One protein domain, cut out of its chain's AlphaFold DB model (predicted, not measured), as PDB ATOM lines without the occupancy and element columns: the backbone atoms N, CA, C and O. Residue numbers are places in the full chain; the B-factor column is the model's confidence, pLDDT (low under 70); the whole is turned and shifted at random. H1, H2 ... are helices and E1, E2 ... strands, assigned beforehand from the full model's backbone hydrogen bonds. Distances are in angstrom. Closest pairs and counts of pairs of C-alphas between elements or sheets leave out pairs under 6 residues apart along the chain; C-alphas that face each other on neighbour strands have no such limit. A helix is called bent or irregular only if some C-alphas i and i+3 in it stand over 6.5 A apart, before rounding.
ATOM      1  N   ILE A 199     229.195 228.301 286.444       38.06
ATOM      2  CA  ILE A 199     227.931 228.055 285.714       38.06
ATOM      3  C   ILE A 199     228.150 227.201 284.443       38.06
ATOM      4  O   ILE A 199     227.326 226.362 284.100       38.06
ATOM      5  N   ALA A 200     229.305 227.318 283.773       41.69
ATOM      6  CA  ALA A 200     229.667 226.417 282.666       41.69
ATOM      7  C   ALA A 200     230.162 225.032 283.150       41.69
ATOM      8  O   ALA A 200     230.325 224.098 282.358       41.69
ATOM      9  N   HIS A 201     230.411 224.889 284.453       44.47
ATOM     10  CA  HIS A 201     230.821 223.657 285.125       44.47
ATOM     11  C   HIS A 201     229.725 223.053 286.014       44.47
ATOM     12  O   HIS A 201     229.995 222.033 286.651       44.47
ATOM     13  N   GLU A 202     228.526 223.644 286.052       56.69
ATOM     14  CA  GLU A 202     227.384 223.079 286.763       56.69
ATOM     15  C   GLU A 202     227.148 221.659 286.253       56.69
ATOM     16  O   GLU A 202     227.141 221.394 285.038       56.69
ATOM     17  N   ARG A 203     227.021 220.726 287.201       68.94
ATOM     18  CA  ARG A 203     226.696 219.346 286.868       68.94
ATOM     19  C   ARG A 203     225.297 219.346 286.290       68.94
ATOM     20  O   ARG A 203     224.432 220.045 286.805       68.94
ATOM     21  N   ILE A 204     225.040 218.530 285.275       79.25
ATOM     22  CA  ILE A 204     223.704 218.434 284.666       79.25
ATOM     23  C   ILE A 204     222.641 218.136 285.743       79.25
ATOM     24  O   ILE A 204     221.533 218.660 285.662       79.25
ATOM     25  N   ASP A 205     223.009 217.374 286.777       78.00
ATOM     26  CA  ASP A 205     222.201 217.052 287.963       78.00
ATOM     27  C   ASP A 205     221.785 218.280 288.807       78.00
ATOM     28  O   ASP A 205     220.684 218.292 289.351       78.00
ATOM     29  N   ASP A 206     222.643 219.305 288.902       77.38
ATOM     30  CA  ASP A 206     222.461 220.484 289.767       77.38
ATOM     31  C   ASP A 206     221.674 221.618 289.069       77.38
ATOM     32  O   ASP A 206     221.132 222.511 289.722       77.38
ATOM     33  N   VAL A 207     221.616 221.594 287.733       73.88
ATOM     34  CA  VAL A 207     220.999 222.637 286.893       73.88
ATOM     35  C   VAL A 207     219.476 222.521 286.925       73.88
ATOM     36  O   VAL A 207     218.923 221.438 286.698       73.88
ATOM     37  N   THR A 208     218.773 223.647 287.110       79.00
ATOM     38  CA  THR A 208     217.303 223.666 287.020       79.00
ATOM     39  C   THR A 208     216.839 223.266 285.621       79.00
ATOM     40  O   THR A 208     217.465 223.595 284.615       79.00
ATOM     41  N   ASP A 209     215.703 222.586 285.516       76.31
ATOM     42  CA  ASP A 209     215.193 222.130 284.221       76.31
ATOM     43  C   ASP A 209     214.979 223.283 283.230       76.31
ATOM     44  O   ASP A 209     215.341 223.184 282.058       76.31
ATOM     45  N   VAL A 210     214.475 224.422 283.712       73.88
ATOM     46  CA  VAL A 210     214.295 225.634 282.902       73.88
ATOM     47  C   VAL A 210     215.631 226.112 282.323       73.88
ATOM     48  O   VAL A 210     215.698 226.447 281.139       73.88
ATOM     49  N   ASP A 211     216.700 226.108 283.119       70.50
ATOM     50  CA  ASP A 211     218.033 226.518 282.674       70.50
ATOM     51  C   ASP A 211     218.672 225.492 281.729       70.50
ATOM     52  O   ASP A 211     219.230 225.888 280.705       70.50
ATOM     53  N   LEU A 212     218.496 224.189 281.981       78.81
ATOM     54  CA  LEU A 212     218.930 223.112 281.083       78.81
ATOM     55  C   LEU A 212     218.263 223.230 279.702       78.81
ATOM     56  O   LEU A 212     218.931 223.102 278.674       78.81
ATOM     57  N   ALA A 213     216.960 223.518 279.655       77.06
ATOM     58  CA  ALA A 213     216.231 223.695 278.402       77.06
ATOM     59  C   ALA A 213     216.585 225.004 277.681       77.06
ATOM     60  O   ALA A 213     216.717 225.012 276.455       77.06
ATOM     61  N   ASN A 214     216.803 226.096 278.422       70.44
ATOM     62  CA  ASN A 214     217.293 227.357 277.860       70.44
ATOM     63  C   ASN A 214     218.705 227.204 277.278       70.44
ATOM     64  O   ASN A 214     218.971 227.704 276.185       70.44
ATOM     65  N   PHE A 215     219.595 226.484 277.968       72.62
ATOM     66  CA  PHE A 215     220.921 226.128 277.468       72.62
ATOM     67  C   PHE A 215     220.809 225.278 276.197       72.62
ATOM     68  O   PHE A 215     221.377 225.641 275.165       72.62
ATOM     69  N   ALA A 216     220.015 224.202 276.231       76.38
ATOM     70  CA  ALA A 216     219.836 223.309 275.091       76.38
ATOM     71  C   ALA A 216     219.285 224.042 273.856       76.38
ATOM     72  O   ALA A 216     219.829 223.893 272.761       76.38
ATOM     73  N   GLY A 217     218.248 224.870 274.028       72.06
ATOM     74  CA  GLY A 217     217.656 225.674 272.956       72.06
ATOM     75  C   GLY A 217     218.598 226.760 272.433       72.06
ATOM     76  O   GLY A 217     218.779 226.887 271.223       72.06
ATOM     77  N   GLY A 218     219.261 227.496 273.330       57.81
ATOM     78  CA  GLY A 218     220.226 228.540 272.972       57.81
ATOM     79  C   GLY A 218     221.469 228.008 272.252       57.81
ATOM     80  O   GLY A 218     222.014 228.689 271.383       57.81
ATOM     81  N   LYS A 219     221.891 226.775 272.562       65.31
ATOM     82  CA  LYS A 219     222.981 226.067 271.872       65.31
ATOM     83  C   LYS A 219     222.546 225.166 270.724       65.31
ATOM     84  O   LYS A 219     223.409 224.582 270.075       65.31
ATOM     85  N   GLN A 220     221.248 225.096 270.436       71.88
ATOM     86  CA  GLN A 220     220.682 224.214 269.417       71.88
ATOM     87  C   GLN A 220     221.190 222.768 269.528       71.88
ATOM     88  O   GLN A 220     221.530 222.134 268.524       71.88
ATOM     89  N   ILE A 221     221.254 222.266 270.766       79.69
ATOM     90  CA  ILE A 221     221.755 220.927 271.077       79.69
ATOM     91  C   ILE A 221     220.947 219.897 270.293       79.69
ATOM     92  O   ILE A 221     219.712 219.887 270.336       79.69
ATOM     93  N   ILE A 222     221.662 219.051 269.555       86.38
ATOM     94  CA  ILE A 222     221.092 217.921 268.833       86.38
ATOM     95  C   ILE A 222     221.068 216.727 269.778       86.38
ATOM     96  O   ILE A 222     222.045 216.477 270.470       86.38
ATOM     97  N   PHE A 223     219.975 215.975 269.809       89.88
ATOM     98  CA  PHE A 223     219.857 214.776 270.634       89.88
ATOM     99  C   PHE A 223     218.938 213.739 269.984       89.88
ATOM    100  O   PHE A 223     218.258 214.029 269.001       89.88
ATOM    101  N   GLU A 224     218.930 212.517 270.505       89.12
ATOM    102  CA  GLU A 224     218.059 211.434 270.054       89.12
ATOM    103  C   GLU A 224     217.067 211.027 271.138       89.12
ATOM    104  O   GLU A 224     217.397 210.947 272.321       89.12
ATOM    105  N   PHE A 225     215.838 210.748 270.715       87.25
ATOM    106  CA  PHE A 225     214.840 210.151 271.588       87.25
ATOM    107  C   PHE A 225     215.121 208.653 271.779       87.25
ATOM    108  O   PHE A 225     215.309 207.946 270.781       87.25
ATOM    109  N   PRO A 226     215.091 208.148 273.027       84.88
ATOM    110  CA  PRO A 226     215.031 206.719 273.307       84.88
ATOM    111  C   PRO A 226     213.901 206.031 272.522       84.88
ATOM    112  O   PRO A 226     212.810 206.584 272.363       84.88
ATOM    113  N   ALA A 227     214.133 204.807 272.037       78.62
ATOM    114  CA  ALA A 227     213.148 204.083 271.222       78.62
ATOM    115  C   ALA A 227     211.842 203.762 271.982       78.62
ATOM    116  O   ALA A 227     210.790 203.600 271.367       78.62
ATOM    117  N   ASP A 228     211.885 203.707 273.317       78.25
ATOM    118  CA  ASP A 228     210.715 203.542 274.184       78.25
ATOM    119  C   ASP A 228     209.885 204.826 274.355       78.25
ATOM    120  O   ASP A 228     208.710 204.729 274.708       78.25
ATOM    121  N   SER A 229     210.432 206.015 274.061       76.12
ATOM    122  CA  SER A 229     209.669 207.275 274.054       76.12
ATOM    123  C   SER A 229     208.649 207.330 272.904       76.12
ATOM    124  O   SER A 229     207.594 207.951 273.036       76.12
ATOM    125  N   HIS A 230     208.926 206.636 271.793       74.94
ATOM    126  CA  HIS A 230     208.021 206.474 270.647       74.94
ATOM    127  C   HIS A 230     207.924 204.990 270.241       74.94
ATOM    128  O   HIS A 230     208.460 204.588 269.202       74.94
ATOM    129  N   PRO A 231     207.248 204.150 271.049       68.44
ATOM    130  CA  PRO A 231     207.249 202.696 270.873       68.44
ATOM    131  C   PRO A 231     206.526 202.245 269.594       68.44
ATOM    132  O   PRO A 231     206.734 201.134 269.121       68.44
ATOM    133  N   ASP A 232     205.706 203.115 268.999       73.31
ATOM    134  CA  ASP A 232     205.076 202.940 267.690       73.31
ATOM    135  C   ASP A 232     206.057 203.054 266.507       73.31
ATOM    136  O   ASP A 232     205.690 202.701 265.384       73.31
ATOM    137  N   LYS A 233     207.283 203.540 266.755       73.00
ATOM    138  CA  LYS A 233     208.340 203.785 265.758       73.00
ATOM    139  C   LYS A 233     209.586 202.915 265.975       73.00
ATOM    140  O   LYS A 233     210.458 202.887 265.107       73.00
ATOM    141  N   ALA A 234     209.651 202.178 267.085       71.81
ATOM    142  CA  ALA A 234     210.719 201.226 267.379       71.81
ATOM    143  C   ALA A 234     210.861 200.166 266.255       71.81
ATOM    144  O   ALA A 234     209.852 199.733 265.694       71.81
ATOM    145  N   PRO A 235     212.087 199.728 265.902       76.62
ATOM    146  CA  PRO A 235     213.370 200.017 266.556       76.62
ATOM    147  C   PRO A 235     214.005 201.361 266.148       76.62
ATOM    148  O   PRO A 235     215.134 201.642 266.539       76.62
ATOM    149  N   HIS A 236     213.319 202.179 265.347       84.31
ATOM    150  CA  HIS A 236     213.846 203.449 264.863       84.31
ATOM    151  C   HIS A 236     213.613 204.593 265.857       84.31
ATOM    152  O   HIS A 236     212.711 204.570 266.693       84.31
ATOM    153  N   THR A 237     214.445 205.618 265.731       85.06
ATOM    154  CA  THR A 237     214.553 206.759 266.642       85.06
ATOM    155  C   THR A 237     214.490 208.072 265.872       85.06
ATOM    156  O   THR A 237     214.774 208.140 264.670       85.06
ATOM    157  N   TRP A 238     214.108 209.131 266.579       86.25
ATOM    158  CA  TRP A 238     214.110 210.493 266.063       86.25
ATOM    159  C   TRP A 238     215.292 211.276 266.627       86.25
ATOM    160  O   TRP A 238     215.496 211.306 267.839       86.25
ATOM    161  N   THR A 239     216.026 211.948 265.745       87.94
ATOM    162  CA  THR A 239     217.021 212.964 266.086       87.94
ATOM    163  C   THR A 239     216.356 214.340 266.041       87.94
ATOM    164  O   THR A 239     215.782 214.731 265.015       87.94
ATOM    165  N   ALA A 240     216.457 215.090 267.133       88.75
ATOM    166  CA  ALA A 240     215.870 216.409 267.315       88.75
ATOM    167  C   ALA A 240     216.935 217.474 267.616       88.75
ATOM    168  O   ALA A 240     218.047 217.157 268.024       88.75
ATOM    169  N   ARG A 241     216.580 218.746 267.422       86.81
ATOM    170  CA  ARG A 241     217.347 219.937 267.808       86.81
ATOM    171  C   ARG A 241     216.509 220.762 268.769       86.81
ATOM    172  O   ARG A 241     215.405 221.163 268.404       86.81
ATOM    173  N   ALA A 242     217.022 221.060 269.956       83.12
ATOM    174  CA  ALA A 242     216.366 222.009 270.852       83.12
ATOM    175  C   ALA A 242     216.346 223.419 270.233       83.12
ATOM    176  O   ALA A 242     217.310 223.827 269.588       83.12
ATOM    177  N   HIS A 243     215.247 224.160 270.401       74.62
ATOM    178  CA  HIS A 243     215.046 225.441 269.713       74.62
ATOM    179  C   HIS A 243     214.611 226.590 270.636       74.62
ATOM    180  O   HIS A 243     214.883 227.751 270.323       74.62
ATOM    181  N   GLY A 244     213.966 226.290 271.767       67.06
ATOM    182  CA  GLY A 244     213.543 227.281 272.755       67.06
ATOM    183  C   GLY A 244     212.718 226.676 273.890       67.06
ATOM    184  O   GLY A 244     212.464 225.473 273.913       67.06
ATOM    185  N   VAL A 245     212.295 227.525 274.827       71.81
ATOM    186  CA  VAL A 245     211.462 227.158 275.981       71.81
ATOM    187  C   VAL A 245     210.203 228.017 275.981       71.81
ATOM    188  O   VAL A 245     210.285 229.231 275.794       71.81
ATOM    189  N   PHE A 246     209.048 227.402 276.235       68.81
ATOM    190  CA  PHE A 246     207.776 228.099 276.394       68.81
ATOM    191  C   PHE A 246     207.091 227.705 277.707       68.81
ATOM    192  O   PHE A 246     207.027 226.532 278.081       68.81
ATOM    193  N   SER A 247     206.553 228.707 278.406       56.12
ATOM    194  CA  SER A 247     205.677 228.502 279.559       56.12
ATOM    195  C   SER A 247     204.231 228.493 279.072       56.12
ATOM    196  O   SER A 247     203.720 229.509 278.598       56.12
ATOM    197  N   GLY A 248     203.583 227.329 279.137       51.59
ATOM    198  CA  GLY A 248     202.213 227.163 278.659       51.59
ATOM    199  C   GLY A 248     201.214 227.989 279.470       51.59
ATOM    200  O   GLY A 248     201.195 227.927 280.695       51.59
ATOM    201  N   THR A 249     200.290 228.678 278.797       42.41
ATOM    202  CA  THR A 249     199.186 229.431 279.430       42.41
ATOM    203  C   THR A 249     198.214 228.569 280.249       42.41
ATOM    204  O   THR A 249     197.322 229.108 280.900       42.41
ATOM    205  N   THR A 250     198.360 227.240 280.231       42.22
ATOM    206  CA  THR A 250     197.453 226.273 280.869       42.22
ATOM    207  C   THR A 250     198.194 225.165 281.636       42.22
ATOM    208  O   THR A 250     197.885 223.984 281.467       42.22
ATOM    209  N   GLY A 251     199.174 225.511 282.477       52.25
ATOM    210  CA  GLY A 251     199.731 224.578 283.470       52.25
ATOM    211  C   GLY A 251     201.064 225.019 284.097       52.25
ATOM    212  O   GLY A 251     201.740 225.875 283.539       52.25
ATOM    213  N   PRO A 252     201.482 224.420 285.229       55.19
ATOM    214  CA  PRO A 252     202.734 224.744 285.923       55.19
ATOM    215  C   PRO A 252     203.973 224.048 285.317       55.19
ATOM    216  O   PRO A 252     204.974 223.864 286.004       55.19
ATOM    217  N   HIS A 253     203.900 223.588 284.064       62.62
ATOM    218  CA  HIS A 253     204.920 222.734 283.452       62.62
ATOM    219  C   HIS A 253     205.629 223.448 282.303       62.62
ATOM    220  O   HIS A 253     204.997 223.903 281.350       62.62
ATOM    221  N   THR A 254     206.956 223.491 282.389       70.44
ATOM    222  CA  THR A 254     207.837 224.033 281.355       70.44
ATOM    223  C   THR A 254     207.924 223.071 280.171       70.44
ATOM    224  O   THR A 254     208.175 221.877 280.361       70.44
ATOM    225  N   LEU A 255     207.753 223.591 278.953       80.62
ATOM    226  CA  LEU A 255     207.901 222.838 277.708       80.62
ATOM    227  C   LEU A 255     209.098 223.367 276.907       80.62
ATOM    228  O   LEU A 255     209.335 224.575 276.865       80.62
ATOM    229  N   ALA A 256     209.828 222.467 276.253       82.31
ATOM    230  CA  ALA A 256     210.852 222.809 275.272       82.31
ATOM    231  C   ALA A 256     210.320 222.581 273.854       82.31
ATOM    232  O   ALA A 256     209.825 221.495 273.544       82.31
ATOM    233  N   ASP A 257     210.471 223.585 272.992       84.94
ATOM    234  CA  ASP A 257     210.244 223.446 271.557       84.94
ATOM    235  C   ASP A 257     211.472 222.795 270.921       84.94
ATOM    236  O   ASP A 257     212.597 223.301 271.026       84.94
ATOM    237  N   VAL A 258     211.254 221.669 270.242       86.75
ATOM    238  CA  VAL A 258     212.308 220.896 269.585       86.75
ATOM    239  C   VAL A 258     211.926 220.596 268.136       86.75
ATOM    240  O   VAL A 258     210.781 220.287 267.811       86.75
ATOM    241  N   GLN A 259     212.897 220.724 267.239       86.94
ATOM    242  CA  GLN A 259     212.744 220.482 265.809       86.94
ATOM    243  C   GLN A 259     213.206 219.067 265.474       86.94
ATOM    244  O   GLN A 259     214.369 218.735 265.697       86.94
ATOM    245  N   LEU A 260     212.344 218.256 264.870       86.00
ATOM    246  CA  LEU A 260     212.731 216.962 264.317       86.00
ATOM    247  C   LEU A 260     213.573 217.159 263.048       86.00
ATOM    248  O   LEU A 260     213.132 217.800 262.093       86.00
ATOM    249  N   ILE A 261     214.801 216.626 263.047       84.62
ATOM    250  CA  ILE A 261     215.787 216.805 261.964       84.62
ATOM    251  C   ILE A 261     215.906 215.545 261.102       84.62
ATOM    252  O   ILE A 261     216.046 215.626 259.882       84.62
ATOM    253  N   HIS A 262     215.907 214.377 261.745       84.69
ATOM    254  CA  HIS A 262     216.208 213.103 261.104       84.69
ATOM    255  C   HIS A 262     215.463 211.961 261.794       84.69
ATOM    256  O   HIS A 262     215.329 211.939 263.014       84.69
ATOM    257  N   PHE A 263     215.021 210.991 261.000       85.69
ATOM    258  CA  PHE A 263     214.486 209.716 261.457       85.69
ATOM    259  C   PHE A 263     215.402 208.598 260.960       85.69
ATOM    260  O   PHE A 263     215.703 208.558 259.764       85.69
ATOM    261  N   SER A 264     215.832 207.706 261.857       84.06
ATOM    262  CA  SER A 264     216.795 206.637 261.538       84.06
ATOM    263  C   SER A 264     216.188 205.456 260.766       84.06
ATOM    264  O   SER A 264     216.914 204.568 260.319       84.06
ATOM    265  N   GLY A 265     214.864 205.433 260.589       83.38
ATOM    266  CA  GLY A 265     214.150 204.433 259.794       83.38
ATOM    267  C   GLY A 265     213.801 204.882 258.371       83.38
ATOM    268  O   GLY A 265     213.951 206.054 258.011       83.38
ATOM    269  N   PRO A 266     213.279 203.965 257.536       80.44
ATOM    270  CA  PRO A 266     212.780 204.317 256.214       80.44
ATOM    271  C   PRO A 266     211.567 205.261 256.335       80.44
ATOM    272  O   PRO A 266     210.670 204.989 257.137       80.44
ATOM    273  N   PRO A 267     211.445 206.318 255.504       74.88
ATOM    274  CA  PRO A 267     210.300 207.237 255.557       74.88
ATOM    275  C   PRO A 267     208.932 206.557 255.391       74.88
ATOM    276  O   PRO A 267     207.925 207.084 255.847       74.88
ATOM    277  N   ALA A 268     208.882 205.372 254.773       75.12
ATOM    278  CA  ALA A 268     207.664 204.573 254.635       75.12
ATOM    279  C   ALA A 268     207.105 204.035 255.971       75.12
ATOM    280  O   ALA A 268     205.924 203.703 256.031       75.12
ATOM    281  N   ALA A 269     207.913 203.968 257.038       77.00
ATOM    282  CA  ALA A 269     207.449 203.587 258.375       77.00
ATOM    283  C   ALA A 269     206.662 204.712 259.082       77.00
ATOM    284  O   ALA A 269     205.929 204.453 260.037       77.00
ATOM    285  N   LEU A 270     206.787 205.958 258.610       81.00
ATOM    286  CA  LEU A 270     206.118 207.125 259.182       81.00
ATOM    287  C   LEU A 270     204.700 207.258 258.610       81.00
ATOM    288  O   LEU A 270     204.500 207.432 257.405       81.00
ATOM    289  N   LYS A 271     203.698 207.167 259.490       77.06
ATOM    290  CA  LYS A 271     202.277 207.182 259.104       77.06
ATOM    291  C   LYS A 271     201.825 208.579 258.684       77.06
ATOM    292  O   LYS A 271     201.123 208.716 257.679       77.06
ATOM    293  N   ASP A 272     202.244 209.618 259.402       81.38
ATOM    294  CA  ASP A 272     201.872 210.995 259.078       81.38
ATOM    295  C   ASP A 272     202.584 211.475 257.796       81.38
ATOM    296  O   ASP A 272     203.704 211.072 257.470       81.38
ATOM    297  N   LYS A 273     201.917 212.336 257.031       78.25
ATOM    298  CA  LYS A 273     202.516 213.059 255.911       78.25
ATOM    299  C   LYS A 273     203.489 214.138 256.405       78.25
ATOM    300  O   LYS A 273     204.537 214.308 255.790       78.25
ATOM    301  N   ALA A 274     203.181 214.823 257.510       73.88
ATOM    302  CA  ALA A 274     204.056 215.845 258.088       73.88
ATOM    303  C   ALA A 274     205.396 215.246 258.548       73.88
ATOM    304  O   ALA A 274     206.456 215.787 258.243       73.88
ATOM    305  N   GLU A 275     205.356 214.073 259.186       81.00
ATOM    306  CA  GLU A 275     206.555 213.314 259.558       81.00
ATOM    307  C   GLU A 275     207.361 212.857 258.338       81.00
ATOM    308  O   GLU A 275     208.586 212.922 258.353       81.00
ATOM    309  N   ARG A 276     206.709 212.436 257.247       78.19
ATOM    310  CA  ARG A 276     207.405 212.078 255.997       78.19
ATOM    311  C   ARG A 276     208.080 213.273 255.322       78.19
ATOM    312  O   ARG A 276     209.134 213.107 254.715       78.19
ATOM    313  N   GLU A 277     207.513 214.470 255.461       78.81
ATOM    314  CA  GLU A 277     208.042 215.725 254.909       78.81
ATOM    315  C   GLU A 277     209.061 216.436 255.834       78.81
ATOM    316  O   GLU A 277     209.542 217.506 255.469       78.81
ATOM    317  N   HIS A 278     209.474 215.856 256.975       74.75
ATOM    318  CA  HIS A 278     210.353 216.514 257.971       74.75
ATOM    319  C   HIS A 278     211.667 217.103 257.413       74.75
ATOM    320  O   HIS A 278     212.190 218.080 257.945       74.75
ATOM    321  N   ARG A 279     212.213 216.524 256.333       68.38
ATOM    322  CA  ARG A 279     213.438 217.022 255.675       68.38
ATOM    323  C   ARG A 279     213.207 218.254 254.797       68.38
ATOM    324  O   ARG A 279     214.156 218.980 254.526       68.38
ATOM    325  N   SER A 280     211.981 218.472 254.319       67.75
ATOM    326  CA  SER A 280     211.607 219.607 253.461       67.75
ATOM    327  C   SER A 280     210.814 220.682 254.205       67.75
ATOM    328  O   SER A 280     210.768 221.828 253.759       67.75
ATOM    329  N   ARG A 281     210.197 220.334 255.342       71.94
ATOM    330  CA  ARG A 281     209.426 221.236 256.200       71.94
ATOM    331  C   ARG A 281     209.813 221.017 257.664       71.94
ATOM    332  O   ARG A 281     209.722 219.884 258.128       71.94
ATOM    333  N   PRO A 282     210.216 222.068 258.405       74.69
ATOM    334  CA  PRO A 282     210.618 221.923 259.799       74.69
ATOM    335  C   PRO A 282     209.424 221.478 260.648       74.69
ATOM    336  O   PRO A 282     208.454 222.220 260.808       74.69
ATOM    337  N   LEU A 283     209.504 220.264 261.190       82.56
ATOM    338  CA  LEU A 283     208.498 219.718 262.092       82.56
ATOM    339  C   LEU A 283     208.903 220.040 263.535       82.56
ATOM    340  O   LEU A 283     209.879 219.495 264.048       82.56
ATOM    341  N   LEU A 284     208.174 220.966 264.159       83.31
ATOM    342  CA  LEU A 284     208.348 221.351 265.559       83.31
ATOM    343  C   LEU A 284     207.405 220.537 266.451       83.31
ATOM    344  O   LEU A 284     206.243 220.332 266.103       83.31
ATOM    345  N   MET A 285     207.901 220.117 267.610       84.50
ATOM    346  CA  MET A 285     207.122 219.477 268.666       84.50
ATOM    347  C   MET A 285     207.510 220.062 270.026       84.50
ATOM    348  O   MET A 285     208.678 220.367 270.259       84.50
ATOM    349  N   ALA A 286     206.537 220.190 270.925       84.00
ATOM    350  CA  ALA A 286     206.781 220.584 272.306       84.00
ATOM    351  C   ALA A 286     206.914 219.328 273.178       84.00
ATOM    352  O   ALA A 286     205.994 218.506 273.210       84.00
ATOM    353  N   ILE A 287     208.035 219.186 273.886       84.06
ATOM    354  CA  ILE A 287     208.277 218.101 274.850       84.06
ATOM    355  C   ILE A 287     208.364 218.661 276.276       84.06
ATOM    356  O   ILE A 287     208.764 219.817 276.452       84.06
ATOM    357  N   PRO A 288     207.990 217.891 277.312       84.50
ATOM    358  CA  PRO A 288     208.179 218.337 278.683       84.50
ATOM    359  C   PRO A 288     209.674 218.378 279.018       84.50
ATOM    360  O   PRO A 288     210.464 217.563 278.540       84.50
ATOM    361  N   VAL A 289     210.096 219.346 279.832       79.06
ATOM    362  CA  VAL A 289     211.513 219.425 280.220       79.06
ATOM    363  C   VAL A 289     211.851 218.423 281.327       79.06
ATOM    364  O   VAL A 289     212.891 217.768 281.263       79.06
ATOM    365  N   THR A 290     210.945 218.272 282.294       75.81
ATOM    366  CA  THR A 290     210.964 217.256 283.356       75.81
ATOM    367  C   THR A 290     210.054 216.085 283.028       75.81
ATOM    368  O   THR A 290     209.087 216.225 282.282       75.81
ATOM    369  N   HIS A 291     210.306 214.932 283.649       75.44
ATOM    370  CA  HIS A 291     209.333 213.848 283.631       75.44
ATOM    371  C   HIS A 291     208.009 214.296 284.277       75.44
ATOM    372  O   HIS A 291     208.007 214.842 285.382       75.44
ATOM    373  N   LEU A 292     206.879 214.032 283.611       70.06
ATOM    374  CA  LEU A 292     205.531 214.307 284.122       70.06
ATOM    375  C   LEU A 292     204.815 212.991 284.486       70.06
ATOM    376  O   LEU A 292     204.015 212.483 283.682       70.06
ATOM    377  N   PRO A 293     205.082 212.422 285.681       55.91
ATOM    378  CA  PRO A 293     204.503 211.148 286.087       55.91
ATOM    379  C   PRO A 293     202.974 211.239 286.136       55.91
ATOM    380  O   PRO A 293     202.399 212.073 286.834       55.91
ATOM    381  N   GLY A 294     202.312 210.370 285.369       58.97
ATOM    382  CA  GLY A 294     200.849 210.263 285.299       58.97
ATOM    383  C   GLY A 294     200.224 210.715 283.976       58.97
ATOM    384  O   GLY A 294     199.135 210.247 283.650       58.97
ATOM    385  N   LYS A 295     200.903 211.551 283.174       58.44
ATOM    386  CA  LYS A 295     200.423 211.932 281.828       58.44
ATOM    387  C   LYS A 295     201.052 211.079 280.717       58.44
ATOM    388  O   LYS A 295     200.374 210.752 279.746       58.44
ATOM    389  N   HIS A 296     202.313 210.681 280.884       58.59
ATOM    390  CA  HIS A 296     203.059 209.833 279.951       58.59
ATOM    391  C   HIS A 296     203.492 208.548 280.683       58.59
ATOM    392  O   HIS A 296     203.878 208.598 281.850       58.59
ATOM    393  N   LYS A 297     203.366 207.377 280.035       62.38
ATOM    394  CA  LYS A 297     203.734 206.063 280.624       62.38
ATOM    395  C   LYS A 297     205.241 205.797 280.634       62.38
ATOM    396  O   LYS A 297     205.699 204.909 281.343       62.38
ATOM    397  N   VAL A 298     205.965 206.522 279.796       69.06
ATOM    398  CA  VAL A 298     207.408 206.461 279.605       69.06
ATOM    399  C   VAL A 298     207.915 207.886 279.756       69.06
ATOM    400  O   VAL A 298     207.199 208.828 279.422       69.06
ATOM    401  N   ASP A 299     209.123 208.051 280.281       74.25
ATOM    402  CA  ASP A 299     209.737 209.367 280.369       74.25
ATOM    403  C   ASP A 299     210.211 209.839 278.986       74.25
ATOM    404  O   ASP A 299     211.095 209.237 278.375       74.25
ATOM    405  N   ASP A 300     209.583 210.892 278.475       75.12
ATOM    406  CA  ASP A 300     209.882 211.567 277.211       75.12
ATOM    407  C   ASP A 300     210.484 212.968 277.426       75.12
ATOM    408  O   ASP A 300     210.481 213.808 276.523       75.12
ATOM    409  N   SER A 301     211.019 213.217 278.625       86.94
ATOM    410  CA  SER A 301     211.597 214.502 278.999       86.94
ATOM    411  C   SER A 301     212.883 214.854 278.245       86.94
ATOM    412  O   SER A 301     213.714 213.992 277.933       86.94
ATOM    413  N   LEU A 302     213.098 216.156 278.020       87.31
ATOM    414  CA  LEU A 302     214.345 216.672 277.440       87.31
ATOM    415  C   LEU A 302     215.575 216.207 278.237       87.31
ATOM    416  O   LEU A 302     216.571 215.798 277.640       87.31
ATOM    417  N   ARG A 303     215.498 216.217 279.577       87.31
ATOM    418  CA  ARG A 303     216.583 215.754 280.458       87.31
ATOM    419  C   ARG A 303     216.963 214.297 280.173       87.31
ATOM    420  O   ARG A 303     218.148 214.005 280.017       87.31
ATOM    421  N   ARG A 304     215.984 213.392 280.039       87.69
ATOM    422  CA  ARG A 304     216.249 211.981 279.714       87.69
ATOM    423  C   ARG A 304     216.807 211.802 278.304       87.69
ATOM    424  O   ARG A 304     217.724 211.006 278.124       87.69
ATOM    425  N   ALA A 305     216.298 212.538 277.318       89.06
ATOM    426  CA  ALA A 305     216.782 212.443 275.940       89.06
ATOM    427  C   ALA A 305     218.244 212.930 275.799       89.06
ATOM    428  O   ALA A 305     219.052 212.301 275.107       89.06
ATOM    429  N   LEU A 306     218.620 213.988 276.529       89.19
ATOM    430  CA  LEU A 306     220.010 214.442 276.641       89.19
ATOM    431  C   LEU A 306     220.899 213.389 277.319       89.19
ATOM    432  O   LEU A 306     221.928 213.027 276.753       89.19
ATOM    433  N   ALA A 307     220.482 212.837 278.464       88.44
ATOM    434  CA  ALA A 307     221.238 211.804 279.182       88.44
ATOM    435  C   ALA A 307     221.411 210.502 278.370       88.44
ATOM    436  O   ALA A 307     222.476 209.892 278.396       88.44
ATOM    437  N   PHE A 308     220.394 210.096 277.601       88.62
ATOM    438  CA  PHE A 308     220.470 208.954 276.683       88.62
ATOM    439  C   PHE A 308     221.464 209.190 275.538       88.62
ATOM    440  O   PHE A 308     222.220 208.291 275.172       88.62
ATOM    441  N   THR A 309     221.478 210.400 274.974       89.19
ATOM    442  CA  THR A 309     222.365 210.745 273.852       89.19
ATOM    443  C   THR A 309     223.814 210.940 274.305       89.19
ATOM    444  O   THR A 309     224.744 210.604 273.567       89.19
ATOM    445  N   TYR A 310     224.002 211.491 275.506       90.25
ATOM    446  CA  TYR A 310     225.285 211.938 276.046       90.25
ATOM    447  C   TYR A 310     225.555 211.368 277.450       90.25
ATOM    448  O   TYR A 310     225.770 212.135 278.385       90.25
ATOM    449  N   PRO A 311     225.614 210.033 277.620       87.25
ATOM    450  CA  PRO A 311     225.789 209.403 278.935       87.25
ATOM    451  C   PRO A 311     227.159 209.675 279.577       87.25
ATOM    452  O   PRO A 311     227.343 209.421 280.762       87.25
ATOM    453  N   ALA A 312     228.128 210.169 278.799       81.81
ATOM    454  CA  ALA A 312     229.442 210.588 279.282       81.81
ATOM    455  C   ALA A 312     229.497 212.068 279.712       81.81
ATOM    456  O   ALA A 312     230.499 212.481 280.289       81.81
ATOM    457  N   ALA A 313     228.462 212.867 279.422       82.12
ATOM    458  CA  ALA A 313     228.408 214.258 279.851       82.12
ATOM    459  C   ALA A 313     227.975 214.333 281.320       82.12
ATOM    460  O   ALA A 313     226.914 213.848 281.703       82.12
ATOM    461  N   THR A 314     228.801 214.980 282.129       79.44
ATOM    462  CA  THR A 314     228.540 215.329 283.525       79.44
ATOM    463  C   THR A 314     228.230 216.816 283.692       79.44
ATOM    464  O   THR A 314     227.531 217.179 284.636       79.44
ATOM    465  N   ARG A 315     228.708 217.676 282.780       75.62
ATOM    466  CA  ARG A 315     228.583 219.146 282.827       75.62
ATOM    467  C   ARG A 315     227.925 219.707 281.565       75.62
ATOM    468  O   ARG A 315     227.998 219.109 280.496       75.62
ATOM    469  N   LEU A 316     227.322 220.897 281.662       70.44
ATOM    470  CA  LEU A 316     226.607 221.518 280.531       70.44
ATOM    471  C   LEU A 316     227.474 221.726 279.275       70.44
ATOM    472  O   LEU A 316     227.020 221.421 278.174       70.44
ATOM    473  N   HIS A 317     228.713 222.214 279.407       65.12
ATOM    474  CA  HIS A 317     229.576 222.468 278.240       65.12
ATOM    475  C   HIS A 317     229.907 221.185 277.452       65.12
ATOM    476  O   HIS A 317     229.939 221.216 276.223       65.12
ATOM    477  N   GLU A 318     230.032 220.043 278.134       68.88
ATOM    478  CA  GLU A 318     230.293 218.733 277.520       68.88
ATOM    479  C   GLU A 318     229.140 218.320 276.580       68.88
ATOM    480  O   GLU A 318     229.383 217.764 275.510       68.88
ATOM    481  N   LEU A 319     227.883 218.677 276.898       75.62
ATOM    482  CA  LEU A 319     226.745 218.489 275.981       75.62
ATOM    483  C   LEU A 319     226.916 219.294 274.684       75.62
ATOM    484  O   LEU A 319     226.592 218.797 273.606       75.62
ATOM    485  N   ALA A 320     227.418 220.530 274.766       67.19
ATOM    486  CA  ALA A 320     227.631 221.379 273.595       67.19
ATOM    487  C   ALA A 320     228.774 220.862 272.709       67.19
ATOM    488  O   ALA A 320     228.615 220.804 271.489       67.19
ATOM    489  N   GLU A 321     229.882 220.421 273.307       65.56
ATOM    490  CA  GLU A 321     231.015 219.824 272.590       65.56
ATOM    491  C   GLU A 321     230.624 218.512 271.894       65.56
ATOM    492  O   GLU A 321     230.832 218.353 270.686       65.56
ATOM    493  N   LEU A 322     229.974 217.594 272.617       75.12
ATOM    494  CA  LEU A 322     229.515 216.317 272.067       75.12
ATOM    495  C   LEU A 322     228.400 216.505 271.020       75.12
ATOM    496  O   LEU A 322     228.335 215.755 270.041       75.12
ATOM    497  N   SER A 323     227.553 217.531 271.165       78.81
ATOM    498  CA  SER A 323     226.585 217.939 270.139       78.81
ATOM    499  C   SER A 323     227.267 218.478 268.886       78.81
ATOM    500  O   SER A 323     226.940 218.031 267.788       78.81
ATOM    501  N   ALA A 324     228.255 219.367 269.009       66.06
ATOM    502  CA  ALA A 324     229.008 219.882 267.865       66.06
ATOM    503  C   ALA A 324     229.747 218.759 267.109       66.06
ATOM    504  O   ALA A 324     229.686 218.685 265.878       66.06
ATOM    505  N   ALA A 325     230.360 217.817 267.834       66.75
ATOM    506  CA  ALA A 325     230.969 216.624 267.245       66.75
ATOM    507  C   ALA A 325     229.943 215.745 266.496       66.75
ATOM    508  O   ALA A 325     230.250 215.203 265.428       66.75
ATOM    509  N   ARG A 326     228.706 215.631 267.007       70.31
ATOM    510  CA  ARG A 326     227.604 214.907 266.347       70.31
ATOM    511  C   ARG A 326     227.094 215.640 265.099       70.31
ATOM    512  O   ARG A 326     226.888 214.988 264.077       70.31
ATOM    513  N   CYS A 327     226.973 216.971 265.136       62.25
ATOM    514  CA  CYS A 327     226.632 217.799 263.972       62.25
ATOM    515  C   CYS A 327     227.570 217.528 262.789       62.25
ATOM    516  O   CYS A 327     227.101 217.281 261.682       62.25
ATOM    517  N   ASN A 328     228.884 217.502 263.027       52.28
ATOM    518  CA  ASN A 328     229.872 217.292 261.966       52.28
ATOM    519  C   ASN A 328     229.773 215.899 261.316       52.28
ATOM    520  O   ASN A 328     230.061 215.763 260.130       52.28
ATOM    521  N   ARG A 329     229.304 214.875 262.046       52.88
ATOM    522  CA  ARG A 329     229.014 213.543 261.478       52.88
ATOM    523  C   ARG A 329     227.721 213.523 260.658       52.88
ATOM    524  O   ARG A 329     227.668 212.852 259.636       52.88
ATOM    525  N   LEU A 330     226.703 214.278 261.074       49.47
ATOM    526  CA  LEU A 330     225.427 214.419 260.354       49.47
ATOM    527  C   LEU A 330     225.536 215.281 259.080       49.47
ATOM    528  O   LEU A 330     224.666 215.199 258.217       49.47
ATOM    529  N   ILE A 331     226.585 216.104 258.970       42.28
ATOM    530  CA  ILE A 331     226.868 217.006 257.835       42.28
ATOM    531  C   ILE A 331     228.013 216.458 256.952       42.28
ATOM    532  O   ILE A 331     228.434 217.112 255.999       42.28
TER     533      ILE A 331
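What this domain is: This is residues 199 to 331 of the 936 residues of a protein of Hemiselmis andersenii (UniProt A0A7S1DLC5). A strongly twisted sheet of four strands, its long inner strands E2 and E3 both bent, has H1 packed on E2 and E3, H3 packed on edge strand E1, and long H4 passing E1 further out. Little H2 sits in the loops beyond one end of E4. The 133 printed residues run H1 E1 E2 E3 H2 E4 H3 H4, the sheet order is E1 E2 E3 E4, antiparallel throughout, and the class is mixed, with under half of the residues in named elements. The whole is compact, radius of gyration of the C-alphas 14.6 A, spanning 44 by 38 by 24 A.

Where its parts are: H1, residues 209 to 218, begins at C-alpha 209 (215.193, 222.130, 284.221) and is 13.9 A long. E1 is residues 222 to 224. E2, residues 238 to 247, spans 24.0 A and bends by 68 degrees at residue 243; E3, residues 254 to 263, spans 25.4 A and bends by 52 degrees at residue 260. H2 is residues 273 to 276, E4 283 to 288, H3 302 to 309. H4, residues 316 to 330, 21.4 A, ends at C-alpha 330 (225.427, 214.419, 260.354).

How they stand to each other: In the hairpin E1 and E2, N 223 and O 240 are 2.9 A apart; in the hairpin E2 and E3, N 241 and O 259, 2.8 A; between E3 and E4, N 258 and O 285, 2.9 A. H1 is on the sheet at a height of 7.6 A; its closest C-alphas to E2 are Gly 217 and His 243, 4.2 A. H3 is on the sheet, C-alphas Phe 223 and Thr 309 of E1 and H3 coming closest at 5.7 A. H1 and H3 only just touch, with 3 pairs of C-alphas within 8 A, closest Ala 213 and Leu 302, 7.3 A. H4 only grazes the sheet, closest to E1 at C-alphas Ile 222 and Ser 323, 5.6 A; H2 also only grazes it. Every O i to N i+4 pair is within hydrogen-bond range in H1 and H3, 9 of 11 in H4; H2 is too short for one.

The domain as a whole: The C-alphas farthest apart, Ile 199 and Ala 268, are 43.9 A apart. The printed part has no cut; the links E1 to E2 and E4 to H3 are long. Mean pLDDT of the printed part is 74.2, with residues 199 to 203, 246 to 253 and 327 to 331 among those under 70.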